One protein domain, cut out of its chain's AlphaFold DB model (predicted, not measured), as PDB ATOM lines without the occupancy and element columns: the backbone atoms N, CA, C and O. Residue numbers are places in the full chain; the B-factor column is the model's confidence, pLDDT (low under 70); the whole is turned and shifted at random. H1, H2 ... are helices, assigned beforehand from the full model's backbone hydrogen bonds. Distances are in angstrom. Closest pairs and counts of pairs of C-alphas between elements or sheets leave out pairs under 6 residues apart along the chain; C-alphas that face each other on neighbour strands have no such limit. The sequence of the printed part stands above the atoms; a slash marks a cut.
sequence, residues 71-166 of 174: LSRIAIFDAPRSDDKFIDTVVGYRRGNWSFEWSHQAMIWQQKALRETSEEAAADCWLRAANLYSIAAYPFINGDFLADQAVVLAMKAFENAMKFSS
ATOM      1  N   LEU A  71      -7.563 -33.660  50.153       97.38
ATOM      2  CA  LEU A  71      -7.272 -34.153  51.502       97.38
ATOM      3  C   LEU A  71      -7.645 -35.632  51.659       97.38
ATOM      4  O   LEU A  71      -6.902 -36.380  52.290       97.38
ATOM      5  N   SER A  72      -8.741 -36.078  51.044       97.38
ATOM      6  CA  SER A  72      -9.139 -37.487  51.048       97.38
ATOM      7  C   SER A  72      -8.127 -38.354  50.307       97.38
ATOM      8  O   SER A  72      -7.738 -39.393  50.833       97.38
ATOM      9  N   ARG A  73      -7.634 -37.925  49.132       98.00
ATOM     10  CA  ARG A  73      -6.580 -38.658  48.401       98.00
ATOM     11  C   ARG A  73      -5.299 -38.797  49.224       98.00
ATOM     12  O   ARG A  73      -4.699 -39.867  49.211       98.00
ATOM     13  N   ILE A  74      -4.918 -37.758  49.969       97.88
ATOM     14  CA  ILE A  74      -3.782 -37.802  50.905       97.88
ATOM     15  C   ILE A  74      -4.049 -38.799  52.045       97.88
ATOM     16  O   ILE A  74      -3.201 -39.633  52.357       97.88
ATOM     17  N   ALA A  75      -5.242 -38.746  52.643       95.31
ATOM     18  CA  ALA A  75      -5.596 -39.548  53.809       95.31
ATOM     19  C   ALA A  75      -5.674 -41.056  53.521       95.31
ATOM     20  O   ALA A  75      -5.192 -41.858  54.318       95.31
ATOM     21  N   ILE A  76      -6.294 -41.448  52.402       94.94
ATOM     22  CA  ILE A  76      -6.618 -42.858  52.122       94.94
ATOM     23  C   ILE A  76      -5.481 -43.630  51.459       94.94
ATOM     24  O   ILE A  76      -5.531 -44.859  51.407       94.94
ATOM     25  N   PHE A  77      -4.503 -42.938  50.867       93.50
ATOM     26  CA  PHE A  77      -3.490 -43.618  50.075       93.50
ATOM     27  C   PHE A  77      -2.530 -44.387  50.984       93.50
ATOM     28  O   PHE A  77      -1.940 -43.829  51.914       93.50
ATOM     29  N   ASP A  78      -2.372 -45.677  50.705       94.38
ATOM     30  CA  ASP A  78      -1.478 -46.549  51.454       94.38
ATOM     31  C   ASP A  78      -0.063 -46.480  50.865       94.38
ATOM     32  O   ASP A  78       0.250 -47.078  49.832       94.38
ATOM     33  N   ALA A  79       0.782 -45.663  51.489       93.31
ATOM     34  CA  ALA A  79       2.181 -45.498  51.131       93.31
ATOM     35  C   ALA A  79       3.028 -45.216  52.378       93.31
ATOM     36  O   ALA A  79       2.504 -44.684  53.360       93.31
ATOM     37  N   PRO A  80       4.344 -45.510  52.334       94.44
ATOM     38  CA  PRO A  80       5.241 -45.236  53.450       94.44
ATOM     39  C   PRO A  80       5.216 -43.764  53.868       94.44
ATOM     40  O   PRO A  80       5.337 -42.872  53.019       94.44
ATOM     41  N   ARG A  81       5.098 -43.533  55.176       94.88
ATOM     42  CA  ARG A  81       5.092 -42.215  55.815       94.88
ATOM     43  C   ARG A  81       6.368 -42.008  56.626       94.88
ATOM     44  O   ARG A  81       6.987 -42.973  57.067       94.88
ATOM     45  N   SER A  82       6.786 -40.755  56.787       93.94
ATOM     46  CA  SER A  82       7.901 -40.413  57.682       93.94
ATOM     47  C   SER A  82       7.533 -40.629  59.146       93.94
ATOM     48  O   SER A  82       8.395 -40.958  59.957       93.94
ATOM     49  N   ASP A  83       6.258 -40.414  59.472       90.75
ATOM     50  CA  ASP A  83       5.673 -40.622  60.788       90.75
ATOM     51  C   ASP A  83       4.251 -41.167  60.596       90.75
ATOM     52  O   ASP A  83       3.371 -40.470  60.090       90.75
ATOM     53  N   ASP A  84       4.023 -42.421  60.991       91.00
ATOM     54  CA  ASP A  84       2.735 -43.102  60.807       91.00
ATOM     55  C   ASP A  84       1.583 -42.434  61.576       91.00
ATOM     56  O   ASP A  84       0.415 -42.674  61.268       91.00
ATOM     57  N   LYS A  85       1.881 -41.550  62.543       89.62
ATOM     58  CA  LYS A  85       0.870 -40.725  63.214       89.62
ATOM     59  C   LYS A  85       0.265 -39.673  62.273       89.62
ATOM     60  O   LYS A  85      -0.885 -39.275  62.466       89.62
ATOM     61  N   PHE A  86       1.028 -39.200  61.286       92.56
ATOM     62  CA  PHE A  86       0.659 -38.061  60.450       92.56
ATOM     63  C   PHE A  86       0.362 -38.465  59.008       92.56
ATOM     64  O   PHE A  86       1.259 -38.823  58.241       92.56
ATOM     65  N   ILE A  87      -0.902 -38.345  58.602       94.38
ATOM     66  CA  ILE A  87      -1.385 -38.875  57.324       94.38
ATOM     67  C   ILE A  87      -0.825 -38.143  56.097       94.38
ATOM     68  O   ILE A  87      -0.715 -38.767  55.043       94.38
ATOM     69  N   ASP A  88      -0.394 -36.885  56.232       96.06
ATOM     70  CA  ASP A  88       0.199 -36.065  55.164       96.06
ATOM     71  C   ASP A  88       1.715 -36.211  54.990       96.06
ATOM     72  O   ASP A  88       2.309 -35.481  54.194       96.06
ATOM     73  N   THR A  89       2.348 -37.154  55.691       96.19
ATOM     74  CA  THR A  89       3.809 -37.345  55.658       96.19
ATOM     75  C   THR A  89       4.260 -38.461  54.712       96.19
ATOM     76  O   THR A  89       5.311 -39.072  54.907       96.19
ATOM     77  N   VAL A  90       3.476 -38.753  53.666       96.56
ATOM     78  CA  VAL A  90       3.839 -39.750  52.643       96.56
ATOM     79  C   VAL A  90       5.155 -39.362  51.963       96.56
ATOM     80  O   VAL A  90       5.316 -38.252  51.447       96.56
ATOM     81  N   VAL A  91       6.091 -40.310  51.927       94.81
ATOM     82  CA  VAL A  91       7.476 -40.084  51.510       94.81
ATOM     83  C   VAL A  91       7.635 -40.075  49.985       94.81
ATOM     84  O   VAL A  91       7.291 -41.028  49.274       94.81
ATOM     85  N   GLY A  92       8.293 -39.027  49.486       92.31
ATOM     86  CA  GLY A  92       8.636 -38.841  48.076       92.31
ATOM     87  C   GLY A  92       7.486 -38.297  47.221       92.31
ATOM     88  O   GLY A  92       6.328 -38.318  47.613       92.31
ATOM     89  N   TYR A  93       7.807 -37.825  46.015       93.75
ATOM     90  CA  TYR A  93       6.829 -37.230  45.097       93.75
ATOM     91  C   TYR A  93       5.996 -38.309  44.383       93.75
ATOM     92  O   TYR A  93       6.389 -38.821  43.334       93.75
ATOM     93  N   ARG A  94       4.882 -38.715  45.000       93.69
ATOM     94  CA  ARG A  94       3.981 -39.785  44.538       93.69
ATOM     95  C   ARG A  94       2.550 -39.541  45.024       93.69
ATOM     96  O   ARG A  94       2.333 -38.684  45.872       93.69
ATOM     97  N   ARG A  95       1.593 -40.343  44.545       96.25
ATOM     98  CA  ARG A  95       0.212 -40.336  45.064       96.25
ATOM     99  C   ARG A  95       0.198 -40.443  46.593       96.25
ATOM    100  O   ARG A  95       1.003 -41.177  47.163       96.25
ATOM    101  N   GLY A  96      -0.673 -39.677  47.233       96.31
ATOM    102  CA  GLY A  96      -0.743 -39.528  48.688       96.31
ATOM    103  C   GLY A  96       0.223 -38.500  49.291       96.31
ATOM    104  O   GLY A  96      -0.021 -38.030  50.397       96.31
ATOM    105  N   ASN A  97       1.300 -38.101  48.600       97.50
ATOM    106  CA  ASN A  97       2.176 -37.031  49.087       97.50
ATOM    107  C   ASN A  97       1.492 -35.664  48.973       97.50
ATOM    108  O   ASN A  97       0.883 -35.354  47.951       97.50
ATOM    109  N   TRP A  98       1.665 -34.829  50.000       98.31
ATOM    110  CA  TRP A  98       1.094 -33.486  50.073       98.31
ATOM    111  C   TRP A  98       1.353 -32.652  48.812       98.31
ATOM    112  O   TRP A  98       0.416 -32.259  48.114       98.31
ATOM    113  N   SER A  99       2.624 -32.400  48.487       97.81
ATOM    114  CA  SER A  99       2.985 -31.538  47.362       97.81
ATOM    115  C   SER A  99       2.560 -32.141  46.028       97.81
ATOM    116  O   SER A  99       2.160 -31.396  45.138       97.81
ATOM    117  N   PHE A 100       2.593 -33.470  45.890       97.81
ATOM    118  CA  PHE A 100       2.090 -34.155  44.700       97.81
ATOM    119  C   PHE A 100       0.585 -33.939  44.502       97.81
ATOM    120  O   PHE A 100       0.181 -33.483  43.436       97.81
ATOM    121  N   GLU A 101      -0.243 -34.240  45.504       98.69
ATOM    122  CA  GLU A 101      -1.706 -34.222  45.361       98.69
ATOM    123  C   GLU A 101      -2.250 -32.807  45.115       98.69
ATOM    124  O   GLU A 101      -3.111 -32.615  44.251       98.69
ATOM    125  N   TRP A 102      -1.697 -31.801  45.803       98.75
ATOM    126  CA  TRP A 102      -2.048 -30.396  45.583       98.75
ATOM    127  C   TRP A 102      -1.523 -29.858  44.247       98.75
ATOM    128  O   TRP A 102      -2.263 -29.179  43.532       98.75
ATOM    129  N   SER A 103      -0.285 -30.193  43.858       98.62
ATOM    130  CA  SER A 103       0.251 -29.784  42.549       98.62
ATOM    131  C   SER A 103      -0.513 -30.439  41.405       98.62
ATOM    132  O   SER A 103      -0.774 -29.797  40.394       98.62
ATOM    133  N   HIS A 104      -0.924 -31.698  41.564       98.38
ATOM    134  CA  HIS A 104      -1.757 -32.387  40.586       98.38
ATOM    135  C   HIS A 104      -3.111 -31.689  40.414       98.38
ATOM    136  O   HIS A 104      -3.533 -31.443  39.285       98.38
ATOM    137  N   GLN A 105      -3.755 -31.286  41.516       98.62
ATOM    138  CA  GLN A 105      -4.997 -30.511  41.456       98.62
ATOM    139  C   GLN A 105      -4.795 -29.156  40.759       98.62
ATOM    140  O   GLN A 105      -5.589 -28.770  39.900       98.62
ATOM    141  N   ALA A 106      -3.701 -28.451  41.066       98.56
ATOM    142  CA  ALA A 106      -3.346 -27.194  40.410       98.56
ATOM    143  C   ALA A 106      -3.135 -27.363  38.895       98.56
ATOM    144  O   ALA A 106      -3.602 -26.541  38.102       98.56
ATOM    145  N   MET A 107      -2.493 -28.459  38.473       98.38
ATOM    146  CA  MET A 107      -2.275 -28.779  37.059       98.38
ATOM    147  C   MET A 107      -3.588 -28.946  36.287       98.38
ATOM    148  O   MET A 107      -3.652 -28.548  35.125       98.38
ATOM    149  N   ILE A 108      -4.643 -29.483  36.910       98.44
ATOM    150  CA  ILE A 108      -5.968 -29.596  36.278       98.44
ATOM    151  C   ILE A 108      -6.508 -28.203  35.927       98.44
ATOM    152  O   ILE A 108      -6.991 -27.994  34.814       98.44
ATOM    153  N   TRP A 109      -6.388 -27.230  36.833       98.44
ATOM    154  CA  TRP A 109      -6.805 -25.847  36.573       98.44
ATOM    155  C   TRP A 109      -5.935 -25.146  35.542       98.44
ATOM    156  O   TRP A 109      -6.464 -24.470  34.665       98.44
ATOM    157  N   GLN A 110      -4.625 -25.367  35.581       98.00
ATOM    158  CA  GLN A 110      -3.717 -24.892  34.541       98.00
ATOM    159  C   GLN A 110      -4.108 -25.439  33.156       98.00
ATOM    160  O   GLN A 110      -4.129 -24.694  32.183       98.00
ATOM    161  N   GLN A 111      -4.461 -26.723  33.048       98.25
ATOM    162  CA  GLN A 111      -4.926 -27.301  31.783       98.25
ATOM    163  C   GLN A 111      -6.274 -26.734  31.331       98.25
ATOM    164  O   GLN A 111      -6.472 -26.565  30.130       98.25
ATOM    165  N   LYS A 112      -7.191 -26.444  32.265       98.12
ATOM    166  CA  LYS A 112      -8.448 -25.747  31.955       98.12
ATOM    167  C   LYS A 112      -8.167 -24.351  31.413       98.12
ATOM    168  O   LYS A 112      -8.628 -24.045  30.324       98.12
ATOM    169  N   ALA A 113      -7.314 -23.577  32.086       97.94
ATOM    170  CA  ALA A 113      -6.946 -22.225  31.672       97.94
ATOM    171  C   ALA A 113      -6.393 -22.167  30.238       97.94
ATOM    172  O   ALA A 113      -6.694 -21.243  29.496       97.94
ATOM    173  N   LEU A 114      -5.620 -23.179  29.823       97.12
ATOM    174  CA  LEU A 114      -5.086 -23.288  28.457       97.12
ATOM    175  C   LEU A 114      -6.143 -23.602  27.383       97.12
ATOM    176  O   LEU A 114      -5.842 -23.507  26.196       97.12
ATOM    177  N   ARG A 115      -7.341 -24.038  27.779       97.62
ATOM    178  CA  ARG A 115      -8.455 -24.385  26.883       97.62
ATOM    179  C   ARG A 115      -9.570 -23.343  26.897       97.62
ATOM    180  O   ARG A 115     -10.458 -23.425  26.052       97.62
ATOM    181  N   GLU A 116      -9.544 -22.412  27.848       96.94
ATOM    182  CA  GLU A 116     -10.522 -21.332  27.926       96.94
ATOM    183  C   GLU A 116     -10.373 -20.373  26.742       96.94
ATOM    184  O   GLU A 116      -9.268 -20.071  26.290       96.94
ATOM    185  N   THR A 117     -11.507 -19.892  26.235       94.38
ATOM    186  CA  THR A 117     -11.558 -18.901  25.148       94.38
ATOM    187  C   THR A 117     -11.736 -17.478  25.664       94.38
ATOM    188  O   THR A 117     -11.358 -16.530  24.981       94.38
ATOM    189  N   SER A 118     -12.311 -17.322  26.859       96.44
ATOM    190  CA  SER A 118     -12.434 -16.039  27.546       96.44
ATOM    191  C   SER A 118     -11.176 -15.764  28.365       96.44
ATOM    192  O   SER A 118     -10.771 -16.603  29.171       96.44
ATOM    193  N   GLU A 119     -10.587 -14.579  28.192       95.06
ATOM    194  CA  GLU A 119      -9.424 -14.146  28.976       95.06
ATOM    195  C   GLU A 119      -9.752 -14.104  30.474       95.06
ATOM    196  O   GLU A 119      -9.008 -14.650  31.281       95.06
ATOM    197  N   GLU A 120     -10.920 -13.582  30.854       95.25
ATOM    198  CA  GLU A 120     -11.350 -13.530  32.257       95.25
ATOM    199  C   GLU A 120     -11.466 -14.938  32.871       95.25
ATOM    200  O   GLU A 120     -10.942 -15.201  33.954       95.25
ATOM    201  N   ALA A 121     -12.060 -15.888  32.138       96.44
ATOM    202  CA  ALA A 121     -12.171 -17.273  32.599       96.44
ATOM    203  C   ALA A 121     -10.798 -17.963  32.696       96.44
ATOM    204  O   ALA A 121     -10.544 -18.735  33.629       96.44
ATOM    205  N   ALA A 122      -9.889 -17.668  31.759       97.75
ATOM    206  CA  ALA A 122      -8.515 -18.149  31.808       97.75
ATOM    207  C   ALA A 122      -7.771 -17.576  33.025       97.75
ATOM    208  O   ALA A 122      -7.098 -18.332  33.734       97.75
ATOM    209  N   ALA A 123      -7.918 -16.276  33.302       97.38
ATOM    210  CA  ALA A 123      -7.327 -15.603  34.456       97.38
ATOM    211  C   ALA A 123      -7.782 -16.250  35.771       97.38
ATOM    212  O   ALA A 123      -6.944 -16.615  36.599       97.38
ATOM    213  N   ASP A 124      -9.085 -16.489  35.923       96.38
ATOM    214  CA  ASP A 124      -9.660 -17.160  37.090       96.38
ATOM    215  C   ASP A 124      -9.116 -18.582  37.271       96.38
ATOM    216  O   ASP A 124      -8.757 -18.988  38.382       96.38
ATOM    217  N   CYS A 125      -9.010 -19.353  36.185       97.81
ATOM    218  CA  CYS A 125      -8.428 -20.694  36.235       97.81
ATOM    219  C   CYS A 125      -6.951 -20.659  36.652       97.81
ATOM    220  O   CYS A 125      -6.519 -21.467  37.480       97.81
ATOM    221  N   TRP A 126      -6.173 -19.708  36.133       98.12
ATOM    222  CA  TRP A 126      -4.776 -19.523  36.523       98.12
ATOM    223  C   TRP A 126      -4.624 -19.082  37.984       98.12
ATOM    224  O   TRP A 126      -3.740 -19.596  38.672       98.12
ATOM    225  N   LEU A 127      -5.501 -18.210  38.498       97.12
ATOM    226  CA  LEU A 127      -5.515 -17.826  39.917       97.12
ATOM    227  C   LEU A 127      -5.815 -19.020  40.827       97.12
ATOM    228  O   LEU A 127      -5.148 -19.206  41.848       97.12
ATOM    229  N   ARG A 128      -6.768 -19.881  40.442       97.81
ATOM    230  CA  ARG A 128      -7.047 -21.134  41.164       97.81
ATOM    231  C   ARG A 128      -5.826 -22.054  41.177       97.81
ATOM    232  O   ARG A 128      -5.459 -22.552  42.240       97.81
ATOM    233  N   ALA A 129      -5.159 -22.224  40.033       98.38
ATOM    234  CA  ALA A 129      -3.924 -23.001  39.947       98.38
ATOM    235  C   ALA A 129      -2.823 -22.424  40.857       98.38
ATOM    236  O   ALA A 129      -2.190 -23.172  41.599       98.38
ATOM    237  N   ALA A 130      -2.631 -21.100  40.862       98.31
ATOM    238  CA  ALA A 130      -1.645 -20.432  41.711       98.31
ATOM    239  C   ALA A 130      -1.903 -20.675  43.208       98.31
ATOM    240  O   ALA A 130      -0.984 -21.032  43.948       98.31
ATOM    241  N   ASN A 131      -3.160 -20.555  43.645       98.19
ATOM    242  CA  ASN A 131      -3.548 -20.814  45.031       98.19
ATOM    243  C   ASN A 131      -3.320 -22.279  45.436       98.19
ATOM    244  O   ASN A 131      -2.808 -22.538  46.526       98.19
ATOM    245  N   LEU A 132      -3.631 -23.241  44.563       98.56
ATOM    246  CA  LEU A 132      -3.400 -24.666  44.828       98.56
ATOM    247  C   LEU A 132      -1.904 -25.018  44.872       98.56
ATOM    248  O   LEU A 132      -1.480 -25.744  45.771       98.56
ATOM    249  N   TYR A 133      -1.080 -24.457  43.979       98.69
ATOM    250  CA  TYR A 133       0.379 -24.606  44.056       98.69
ATOM    251  C   TYR A 133       0.957 -23.976  45.334       98.69
ATOM    252  O   TYR A 133       1.858 -24.541  45.950       98.69
ATOM    253  N   SER A 134       0.405 -22.849  45.796       98.06
ATOM    254  CA  SER A 134       0.788 -22.253  47.082       98.06
ATOM    255  C   SER A 134       0.486 -23.193  48.259       98.06
ATOM    256  O   SER A 134       1.312 -23.330  49.161       98.06
ATOM    257  N   ILE A 135      -0.641 -23.916  48.234       98.31
ATOM    258  CA  ILE A 135      -0.933 -24.955  49.238       98.31
ATOM    259  C   ILE A 135       0.028 -26.142  49.102       98.31
ATOM    260  O   ILE A 135       0.513 -26.637  50.117       98.31
ATOM    261  N   ALA A 136       0.383 -26.559  47.883       98.44
ATOM    262  CA  ALA A 136       1.363 -27.628  47.664       98.44
ATOM    263  C   ALA A 136       2.738 -27.328  48.293       98.44
ATOM    264  O   ALA A 136       3.443 -28.259  48.692       98.44
ATOM    265  N   ALA A 137       3.095 -26.045  48.413       98.00
ATOM    266  CA  ALA A 137       4.317 -25.572  49.055       98.00
ATOM    267  C   ALA A 137       4.199 -25.335  50.573       98.00
ATOM    268  O   ALA A 137       5.212 -25.207  51.257       98.00
ATOM    269  N   TYR A 138       2.988 -25.271  51.129       97.12
ATOM    270  CA  TYR A 138       2.779 -25.025  52.556       97.12
ATOM    271  C   TYR A 138       3.433 -26.137  53.416       97.12
ATOM    272  O   TYR A 138       3.244 -27.321  53.114       97.12
ATOM    273  N   PRO A 139       4.179 -25.811  54.496       95.25
ATOM    274  CA  PRO A 139       4.296 -24.504  55.150       95.25
ATOM    275  C   PRO A 139       5.553 -23.690  54.784       95.25
ATOM    276  O   PRO A 139       5.983 -22.867  55.585       95.25
ATOM    277  N   PHE A 140       6.111 -23.871  53.582       94.69
ATOM    278  CA  PHE A 140       7.254 -23.106  53.057       94.69
ATOM    279  C   PHE A 140       8.538 -23.283  53.884       94.69
ATOM    280  O   PHE A 140       9.217 -22.319  54.235       94.69
ATOM    281  N   ILE A 141       8.860 -24.533  54.230       93.12
ATOM    282  CA  ILE A 141      10.090 -24.852  54.965       93.12
ATOM    283  C   ILE A 141      11.287 -24.718  54.023       93.12
ATOM    284  O   ILE A 141      11.337 -25.362  52.978       93.12
ATOM    285  N   ASN A 142      12.278 -23.921  54.422       90.19
ATOM    286  CA  ASN A 142      13.522 -23.775  53.671       90.19
ATOM    287  C   ASN A 142      14.222 -25.130  53.486       90.19
ATOM    288  O   ASN A 142      14.410 -25.877  54.448       90.19
ATOM    289  N   GLY A 143      14.654 -25.413  52.256       90.25
ATOM    290  CA  GLY A 143      15.294 -26.681  51.900       90.25
ATOM    291  C   GLY A 143      14.312 -27.802  51.544       90.25
ATOM    292  O   GLY A 143      14.753 -28.902  51.207       90.25
ATOM    293  N   ASP A 144      13.000 -27.541  51.570       95.56
ATOM    294  CA  ASP A 144      12.010 -28.442  50.986       95.56
ATOM    295  C   ASP A 144      11.986 -28.290  49.459       95.56
ATOM    296  O   ASP A 144      11.322 -27.423  48.893       95.56
ATOM    297  N   PHE A 145      12.686 -29.192  48.772       95.06
ATOM    298  CA  PHE A 145      12.789 -29.181  47.312       95.06
ATOM    299  C   PHE A 145      11.437 -29.295  46.582       95.06
ATOM    300  O   PHE A 145      11.297 -28.810  45.454       95.06
ATOM    301  N   LEU A 146      10.444 -29.976  47.168       95.56
ATOM    302  CA  LEU A 146       9.118 -30.091  46.555       95.56
ATOM    303  C   LEU A 146       8.317 -28.807  46.765       95.56
ATOM    304  O   LEU A 146       7.643 -28.357  45.835       95.56
ATOM    305  N   ALA A 147       8.439 -28.190  47.942       97.00
ATOM    306  CA  ALA A 147       7.832 -26.891  48.199       97.00
ATOM    307  C   ALA A 147       8.434 -25.793  47.313       97.00
ATOM    308  O   ALA A 147       7.678 -25.035  46.712       97.00
ATOM    309  N   ASP A 148       9.759 -25.749  47.149       96.94
ATOM    310  CA  ASP A 148      10.438 -24.758  46.302       96.94
ATOM    311  C   ASP A 148       9.941 -24.816  44.849       96.94
ATOM    312  O   ASP A 148       9.628 -23.792  44.233       96.94
ATOM    313  N   GLN A 149       9.784 -26.023  44.294       96.25
ATOM    314  CA  GLN A 149       9.200 -26.199  42.960       96.25
ATOM    315  C   GLN A 149       7.745 -25.730  42.896       96.25
ATOM    316  O   GLN A 149       7.354 -25.069  41.932       96.25
ATOM    317  N   ALA A 150       6.946 -26.056  43.911       97.88
ATOM    318  CA  ALA A 150       5.558 -25.623  43.986       97.88
ATOM    319  C   ALA A 150       5.439 -24.092  44.095       97.88
ATOM    320  O   ALA A 150       4.573 -23.513  43.441       97.88
ATOM    321  N   VAL A 151       6.346 -23.407  44.804       98.31
ATOM    322  CA  VAL A 151       6.418 -21.933  44.824       98.31
ATOM    323  C   VAL A 151       6.688 -21.382  43.426       98.31
ATOM    324  O   VAL A 151       5.972 -20.489  42.973       98.31
ATOM    325  N   VAL A 152       7.664 -21.937  42.699       98.19
ATOM    326  CA  VAL A 152       7.959 -21.511  41.318       98.19
ATOM    327  C   VAL A 152       6.737 -21.688  40.409       98.19
ATOM    328  O   VAL A 152       6.447 -20.819  39.585       98.19
ATOM    329  N   LEU A 153       6.002 -22.794  40.551       98.44
ATOM    330  CA  LEU A 153       4.771 -23.034  39.794       98.44
ATOM    331  C   LEU A 153       3.649 -22.068  40.190       98.44
ATOM    332  O   LEU A 153       2.965 -21.553  39.306       98.44
ATOM    333  N   ALA A 154       3.503 -21.761  41.481       98.38
ATOM    334  CA  ALA A 154       2.539 -20.780  41.970       98.38
ATOM    335  C   ALA A 154       2.805 -19.390  41.374       98.38
ATOM    336  O   ALA A 154       1.883 -18.758  40.863       98.38
ATOM    337  N   MET A 155       4.067 -18.946  41.369       97.69
ATOM    338  CA  MET A 155       4.460 -17.661  40.785       97.69
ATOM    339  C   MET A 155       4.186 -17.616  39.281       97.69
ATOM    340  O   MET A 155       3.569 -16.670  38.803       97.69
ATOM    341  N   LYS A 156       4.559 -18.664  38.536       97.94
ATOM    342  CA  LYS A 156       4.282 -18.750  37.092       97.94
ATOM    343  C   LYS A 156       2.785 -18.746  36.782       97.94
ATOM    344  O   LYS A 156       2.357 -18.107  35.824       97.94
ATOM    345  N   ALA A 157       1.987 -19.468  37.568       98.19
ATOM    346  CA  ALA A 157       0.537 -19.484  37.418       98.19
ATOM    347  C   ALA A 157      -0.061 -18.100  37.704       98.19
ATOM    348  O   ALA A 157      -0.902 -17.639  36.939       98.19
ATOM    349  N   PHE A 158       0.423 -17.405  38.736       97.56
ATOM    350  CA  PHE A 158       0.003 -16.039  39.040       97.56
ATOM    351  C   PHE A 158       0.381 -15.059  37.920       97.56
ATOM    352  O   PHE A 158      -0.466 -14.307  37.455       97.56
ATOM    353  N   GLU A 159       1.614 -15.111  37.413       96.56
ATOM    354  CA  GLU A 159       2.041 -14.301  36.265       96.56
ATOM    355  C   GLU A 159       1.165 -14.550  35.030       96.56
ATOM    356  O   GLU A 159       0.802 -13.607  34.332       96.56
ATOM    357  N   ASN A 160       0.788 -15.804  34.763       96.69
ATOM    358  CA  ASN A 160      -0.138 -16.116  33.677       96.69
ATOM    359  C   ASN A 160      -1.544 -15.580  33.940       96.69
ATOM    360  O   ASN A 160      -2.142 -15.043  33.016       96.69
ATOM    361  N   ALA A 161      -2.049 -15.654  35.173       96.94
ATOM    362  CA  ALA A 161      -3.327 -15.038  35.515       96.94
ATOM    363  C   ALA A 161      -3.330 -13.534  35.221       96.94
ATOM    364  O   ALA A 161      -4.286 -13.027  34.645       96.94
ATOM    365  N   MET A 162      -2.248 -12.831  35.568       96.00
ATOM    366  CA  MET A 162      -2.151 -11.385  35.352       96.00
ATOM    367  C   MET A 162      -2.120 -11.009  33.868       96.00
ATOM    368  O   MET A 162      -2.621  -9.952  33.513       96.00
ATOM    369  N   LYS A 163      -1.605 -11.876  32.983       93.75
ATOM    370  CA  LYS A 163      -1.633 -11.636  31.527       93.75
ATOM    371  C   LYS A 163      -3.045 -11.605  30.944       93.75
ATOM    372  O   LYS A 163      -3.246 -10.940  29.938       93.75
ATOM    373  N   PHE A 164      -3.977 -12.343  31.542       92.56
ATOM    374  CA  PHE A 164      -5.370 -12.429  31.094       92.56
ATOM    375  C   PHE A 164      -6.327 -11.598  31.961       92.56
ATOM    376  O   PHE A 164      -7.533 -11.585  31.729       92.56
ATOM    377  N   SER A 165      -5.809 -10.938  33.001       91.50
ATOM    378  CA  SER A 165      -6.615 -10.133  33.909       91.50
ATOM    379  C   SER A 165      -6.962  -8.786  33.281       91.50
ATOM    380  O   SER A 165      -6.158  -8.188  32.572       91.50
ATOM    381  N   SER A 166      -8.139  -8.259  33.616       91.19
ATOM    382  CA  SER A 166      -8.529  -6.882  33.293       91.19
ATOM    383  C   SER A 166      -7.767  -5.829  34.113       91.19
ATOM    384  O   SER A 166      -7.836  -4.639  33.802       91.19
TER     385      SER A 166
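This is residues 71 to 166 of the 174 residues of the protein "Fermentation/respiration switch protein" of Proteus mirabilis (UniProt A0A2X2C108). Three long helices, H2, H3 and H4, stand side by side in an up-and-down bundle; at one end, short H1 and the loop of residues 77 to 97 make a head. The printed part has 96 residues with four named helices, in order H1, H2, H3, H4 along the chain, which hold 61 of them, and no named strand; the class is all helix. It is only just compact, close to loose, with a radius of gyration of the C-alphas of 14.5 A, spanning 46 by 27 by 15 A.

H4, residues 145 to 164, and H3, residues 119 to 137, form a hairpin, closest at C-alphas 147 and 137, 3.9 A apart. H3 and H2, residues 98 to 113, form another, at 7 degrees. H1, residues 71 to 76, only just touches H2, with 3 pairs of C-alphas within 8 A. O i to N i+4 pairs are within hydrogen-bond range throughout H1 and H3, 11 of 12 in H2 and 15 of 16 in H4.

H4 spans 29.6 A from C-alpha 145 at (12.789, -29.181, 47.312) to C-alpha 164 at (-5.370, -12.429, 31.094).

The printed part has no cut; no printed residue is under pLDDT 70.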